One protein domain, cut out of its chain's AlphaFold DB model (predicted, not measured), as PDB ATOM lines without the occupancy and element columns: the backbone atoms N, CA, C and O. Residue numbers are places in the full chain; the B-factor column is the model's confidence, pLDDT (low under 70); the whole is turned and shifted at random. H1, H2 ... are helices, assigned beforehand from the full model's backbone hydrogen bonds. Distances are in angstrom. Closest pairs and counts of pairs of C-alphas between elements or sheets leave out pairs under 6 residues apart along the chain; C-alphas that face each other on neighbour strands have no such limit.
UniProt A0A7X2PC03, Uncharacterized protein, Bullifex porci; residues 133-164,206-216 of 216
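AT A GLANCE: This is residues 133 to 164 and 206 to 216 of the 216 residues of an uncharacterized protein of Bullifex porci (UniProt A0A7X2PC03). A lopsided helical hairpin, in which the short helix H2 folds back beside the later part of the longer helix H1, has a third helix, H3, set off on one side of H1 and a loop tail, residues 156 to 164, on the other. Residues 210 to 216, most of H3 and the last two residues, stick out at one end of the longest axis. The printed part has 43 residues with three named helices, H1, H2 and H3 in chain order, and no named strand; its class is all helix. It is only just compact, close to loose, with a radius of gyration of the C-alphas of 10.9 A, and its C-alphas span 32 by 20 by 17 A, an elongated outline.

HOW THE PARTS SIT: H1, residues 133 to 145, and H2, residues 149 to 155, form a helical hairpin joined by a tight link of 3 residues. They run opposite ways at a shallow tilt of 23 degrees. H1 touches H2 with residues 140 to 144 alone; the closest C-alphas, those of Val 140 and Ile 152, are 6.2 A apart. H3, residues 207 to 214, is apart from H2. It is only just apart from H1, their closest C-alphas being 8.2 A from each other. In H1, H2 and H3 every O i to N i+4 pair is within hydrogen-bond range.

IN THESE COORDINATES: H1 begins at C-alpha 133, (42.551, -41.798, -11.532), and measures 18.6 A from first to last C-alpha. H2 measures 10.2 A and begins at C-alpha 149, (50.514, -47.320, 4.947). H3 measures 10.7 A and ends at C-alpha 214, (44.541, -26.604, 0.060).

THE WHOLE: The two C-alphas farthest apart, those of Gly 163 and Arg 216, are 33.0 A from each other. Residues 165 to 205 are not printed, and C-alphas 164 and 206 across the cut are 21.5 A apart. The link from H2 to H3 runs across this cut. Mean pLDDT of the printed part is 85.2; residues 157 to 163 and 215 to 216 are under 70. Arg 216 is the chain's last residue.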
ATOM      1  N   ASN A 133      41.725 -40.584 -11.484       92.62
ATOM      2  CA  ASN A 133      42.551 -41.798 -11.532       92.62
ATOM      3  C   ASN A 133      44.052 -41.499 -11.402       92.62
ATOM      4  O   ASN A 133      44.757 -42.145 -10.624       92.62
ATOM      5  N   GLY A 134      44.547 -40.514 -12.160       93.38
ATOM      6  CA  GLY A 134      45.953 -40.111 -12.101       93.38
ATOM      7  C   GLY A 134      46.321 -39.501 -10.749       93.38
ATOM      8  O   GLY A 134      47.364 -39.822 -10.178       93.38
ATOM      9  N   GLU A 135      45.444 -38.659 -10.204       94.25
ATOM     10  CA  GLU A 135      45.630 -38.076  -8.877       94.25
ATOM     11  C   GLU A 135      45.637 -39.146  -7.779       94.25
ATOM     12  O   GLU A 135      46.525 -39.134  -6.928       94.25
ATOM     13  N   PHE A 136      44.708 -40.102  -7.830       94.19
ATOM     14  CA  PHE A 136      44.636 -41.232  -6.910       94.19
ATOM     15  C   PHE A 136      45.971 -41.982  -6.866       94.19
ATOM     16  O   PHE A 136      46.545 -42.156  -5.792       94.19
ATOM     17  N   ALA A 137      46.512 -42.364  -8.027       93.56
ATOM     18  CA  ALA A 137      47.786 -43.077  -8.112       93.56
ATOM     19  C   ALA A 137      48.958 -42.251  -7.549       93.56
ATOM     20  O   ALA A 137      49.780 -42.774  -6.793       93.56
ATOM     21  N   CYS A 138      49.014 -40.951  -7.857       95.75
ATOM     22  CA  CYS A 138      50.024 -40.044  -7.306       95.75
ATOM     23  C   CYS A 138      49.923 -39.918  -5.778       95.75
ATOM     24  O   CYS A 138      50.949 -39.887  -5.098       95.75
ATOM     25  N   ARG A 139      48.704 -39.866  -5.228       95.31
ATOM     26  CA  ARG A 139      48.469 -39.825  -3.778       95.31
ATOM     27  C   ARG A 139      48.935 -41.117  -3.110       95.31
ATOM     28  O   ARG A 139      49.653 -41.035  -2.119       95.31
ATOM     29  N   VAL A 140      48.619 -42.288  -3.675       93.94
ATOM     30  CA  VAL A 140      49.131 -43.581  -3.175       93.94
ATOM     31  C   VAL A 140      50.660 -43.584  -3.154       93.94
ATOM     32  O   VAL A 140      51.244 -43.888  -2.119       93.94
ATOM     33  N   LEU A 141      51.313 -43.181  -4.250       95.31
ATOM     34  CA  LEU A 141      52.776 -43.119  -4.319       95.31
ATOM     35  C   LEU A 141      53.369 -42.171  -3.265       95.31
ATOM     36  O   LEU A 141      54.362 -42.502  -2.622       95.31
ATOM     37  N   ALA A 142      52.769 -40.998  -3.068       96.69
ATOM     38  CA  ALA A 142      53.249 -40.035  -2.085       96.69
ATOM     39  C   ALA A 142      53.088 -40.542  -0.640       96.69
ATOM     40  O   ALA A 142      53.980 -40.327   0.180       96.69
ATOM     41  N   LEU A 143      51.987 -41.237  -0.331       95.12
ATOM     42  CA  LEU A 143      51.785 -41.890   0.966       95.12
ATOM     43  C   LEU A 143      52.776 -43.038   1.179       95.12
ATOM     44  O   LEU A 143      53.337 -43.144   2.265       95.12
ATOM     45  N   GLU A 144      53.036 -43.845   0.148       94.06
ATOM     46  CA  GLU A 144      54.017 -44.939   0.175       94.06
ATOM     47  C   GLU A 144      55.417 -44.401   0.503       94.06
ATOM     48  O   GLU A 144      56.072 -44.870   1.429       94.06
ATOM     49  N   MET A 145      55.848 -43.341  -0.192       96.75
ATOM     50  CA  MET A 145      57.138 -42.681   0.052       96.75
ATOM     51  C   MET A 145      57.250 -42.050   1.448       96.75
ATOM     52  O   MET A 145      58.357 -41.859   1.943       96.75
ATOM     53  N   ALA A 146      56.118 -41.699   2.062       96.81
ATOM     54  CA  ALA A 146      56.033 -41.142   3.410       96.81
ATOM     55  C   ALA A 146      55.732 -42.206   4.485       96.81
ATOM     56  O   ALA A 146      55.420 -41.847   5.625       96.81
ATOM     57  N   GLU A 147      55.782 -43.492   4.116       95.69
ATOM     58  CA  GLU A 147      55.501 -44.645   4.980       95.69
ATOM     59  C   GLU A 147      54.099 -44.594   5.641       95.69
ATOM     60  O   GLU A 147      53.857 -45.192   6.691       95.69
ATOM     61  N   GLN A 148      53.133 -43.897   5.024       94.06
ATOM     62  CA  GLN A 148      51.755 -43.717   5.512       94.06
ATOM     63  C   GLN A 148      50.830 -44.873   5.083       94.06
ATOM     64  O   GLN A 148      49.768 -44.679   4.486       94.06
ATOM     65  N   TYR A 149      51.221 -46.109   5.390       89.88
ATOM     66  CA  TYR A 149      50.514 -47.320   4.947       89.88
ATOM     67  C   TYR A 149      49.072 -47.433   5.451       89.88
ATOM     68  O   TYR A 149      48.206 -47.967   4.756       89.88
ATOM     69  N   GLU A 150      48.792 -46.935   6.655       89.50
ATOM     70  CA  GLU A 150      47.436 -46.959   7.211       89.50
ATOM     71  C   GLU A 150      46.490 -46.021   6.455       89.50
ATOM     72  O   GLU A 150      45.309 -46.328   6.315       89.50
ATOM     73  N   ASP A 151      46.995 -44.922   5.899       90.69
ATOM     74  CA  ASP A 151      46.183 -44.002   5.104       90.69
ATOM     75  C   ASP A 151      45.908 -44.551   3.697       90.69
ATOM     76  O   ASP A 151      44.809 -44.373   3.170       90.69
ATOM     77  N   ILE A 152      46.839 -45.333   3.134       89.38
ATOM     78  CA  ILE A 152      46.588 -46.127   1.920       89.38
ATOM     79  C   ILE A 152      45.477 -47.154   2.182       89.38
ATOM     80  O   ILE A 152      44.530 -47.262   1.401       89.38
ATOM     81  N   LYS A 153      45.546 -47.888   3.303       85.31
ATOM     82  CA  LYS A 153      44.526 -48.886   3.671       85.31
ATOM     83  C   LYS A 153      43.150 -48.261   3.894       85.31
ATOM     84  O   LYS A 153      42.170 -48.819   3.419       85.31
ATOM     85  N   LYS A 154      43.060 -47.105   4.560       84.50
ATOM     86  CA  LYS A 154      41.779 -46.403   4.780       84.50
ATOM     87  C   LYS A 154      41.079 -46.017   3.476       84.50
ATOM     88  O   LYS A 154      39.855 -46.027   3.430       84.50
ATOM     89  N   ALA A 155      41.837 -45.688   2.431       82.62
ATOM     90  CA  ALA A 155      41.284 -45.348   1.122       82.62
ATOM     91  C   ALA A 155      40.836 -46.576   0.308       82.62
ATOM     92  O   ALA A 155      40.048 -46.452  -0.633       82.62
ATOM     93  N   SER A 156      41.298 -47.779   0.672       72.00
ATOM     94  CA  SER A 156      40.835 -49.035   0.081       72.00
ATOM     95  C   SER A 156      39.375 -49.280   0.465       72.00
ATOM     96  O   SER A 156      39.062 -49.848   1.506       72.00
ATOM     97  N   SER A 157      38.460 -48.845  -0.398       60.19
ATOM     98  CA  SER A 157      37.023 -48.845  -0.100       60.19
ATOM     99  C   SER A 157      36.381 -50.242  -0.079       60.19
ATOM    100  O   SER A 157      35.225 -50.373   0.314       60.19
ATOM    101  N   TYR A 158      37.102 -51.291  -0.498       59.91
ATOM    102  CA  TYR A 158      36.514 -52.617  -0.735       59.91
ATOM    103  C   TYR A 158      37.208 -53.772  -0.003       59.91
ATOM    104  O   TYR A 158      36.610 -54.839   0.128       59.91
ATOM    105  N   TYR A 159      38.434 -53.580   0.498       60.78
ATOM    106  CA  TYR A 159      39.216 -54.659   1.110       60.78
ATOM    107  C   TYR A 159      40.006 -54.160   2.324       60.78
ATOM    108  O   TYR A 159      40.764 -53.196   2.207       60.78
ATOM    109  N   GLU A 160      39.881 -54.861   3.462       60.22
ATOM    110  CA  GLU A 160      40.641 -54.603   4.707       60.22
ATOM    111  C   GLU A 160      42.164 -54.722   4.512       60.22
ATOM    112  O   GLU A 160      42.951 -54.088   5.214       60.22
ATOM    113  N   SER A 161      42.585 -55.518   3.528       67.00
ATOM    114  CA  SER A 161      43.948 -55.553   3.011       67.00
ATOM    115  C   SER A 161      43.875 -55.250   1.513       67.00
ATOM    116  O   SER A 161      43.307 -56.070   0.789       67.00
ATOM    117  N   PRO A 162      44.411 -54.111   1.027       62.62
ATOM    118  CA  PRO A 162      44.271 -53.693  -0.374       62.62
ATOM    119  C   PRO A 162      44.859 -54.680  -1.398       62.62
ATOM    120  O   PRO A 162      44.659 -54.515  -2.596       62.62
ATOM    121  N   GLY A 163      45.540 -55.746  -0.960       69.44
ATOM    122  CA  GLY A 163      45.996 -56.813  -1.844       69.44
ATOM    123  C   GLY A 163      46.824 -56.259  -3.003       69.44
ATOM    124  O   GLY A 163      47.794 -55.541  -2.782       69.44
ATOM    125  N   MET A 164      46.431 -56.595  -4.233       73.19
ATOM    126  CA  MET A 164      47.125 -56.182  -5.460       73.19
ATOM    127  C   MET A 164      46.443 -55.012  -6.195       73.19
ATOM    128  O   MET A 164      46.937 -54.606  -7.245       73.19
ATOM    129  N   CYS A 206      45.985 -37.777   3.940       94.44
ATOM    130  CA  CYS A 206      46.363 -37.584   5.336       94.44
ATOM    131  C   CYS A 206      46.549 -36.076   5.597       94.44
ATOM    132  O   CYS A 206      46.559 -35.278   4.656       94.44
ATOM    133  N   ASP A 207      46.738 -35.668   6.855       95.00
ATOM    134  CA  ASP A 207      46.745 -34.251   7.256       95.00
ATOM    135  C   ASP A 207      47.728 -33.376   6.458       95.00
ATOM    136  O   ASP A 207      47.378 -32.274   6.025       95.00
ATOM    137  N   TRP A 208      48.960 -33.851   6.237       95.38
ATOM    138  CA  TRP A 208      49.971 -33.069   5.516       95.38
ATOM    139  C   TRP A 208      49.655 -32.951   4.022       95.38
ATOM    140  O   TRP A 208      49.927 -31.914   3.412       95.38
ATOM    141  N   MET A 209      49.060 -33.989   3.433       95.62
ATOM    142  CA  MET A 209      48.676 -34.005   2.024       95.62
ATOM    143  C   MET A 209      47.505 -33.053   1.789       95.62
ATOM    144  O   MET A 209      47.555 -32.213   0.890       95.62
ATOM    145  N   ASP A 210      46.501 -33.114   2.663       92.81
ATOM    146  CA  ASP A 210      45.369 -32.193   2.685       92.81
ATOM    147  C   ASP A 210      45.822 -30.732   2.799       92.81
ATOM    148  O   ASP A 210      45.331 -29.863   2.074       92.81
ATOM    149  N   ALA A 211      46.773 -30.452   3.696       93.94
ATOM    150  CA  ALA A 211      47.330 -29.115   3.867       93.94
ATOM    151  C   ALA A 211      48.044 -28.622   2.596       93.94
ATOM    152  O   ALA A 211      47.850 -27.478   2.180       93.94
ATOM    153  N   ALA A 212      48.829 -29.487   1.947       91.94
ATOM    154  CA  ALA A 212      49.548 -29.146   0.723       91.94
ATOM    155  C   ALA A 212      48.602 -28.872  -0.459       91.94
ATOM    156  O   ALA A 212      48.838 -27.941  -1.230       91.94
ATOM    157  N   LEU A 213      47.507 -29.624  -0.586       88.88
ATOM    158  CA  LEU A 213      46.535 -29.449  -1.668       88.88
ATOM    159  C   LEU A 213      45.669 -28.191  -1.496       88.88
ATOM    160  O   LEU A 213      45.367 -27.532  -2.484       88.88
ATOM    161  N   LYS A 214      45.323 -27.819  -0.255       84.50
ATOM    162  CA  LYS A 214      44.541 -26.604   0.060       84.50
ATOM    163  C   LYS A 214      45.329 -25.299  -0.093       84.50
ATOM    164  O   LYS A 214      44.731 -24.230  -0.122       84.50
ATOM    165  N   SER A 215      46.656 -25.367  -0.161       65.50
ATOM    166  CA  SER A 215      47.526 -24.194  -0.344       65.50
ATOM    167  C   SER A 215      47.624 -23.682  -1.793       65.50
ATOM    168  O   SER A 215      48.447 -22.805  -2.063       65.50
ATOM    169  N   ARG A 216      46.812 -24.220  -2.712       52.31
ATOM    170  CA  ARG A 216      46.772 -23.863  -4.138       52.31
ATOM    171  C   ARG A 216      45.508 -23.099  -4.509       52.31
ATOM    172  O   ARG A 216      44.448 -23.400  -3.922       52.31
TER     173      ARG A 216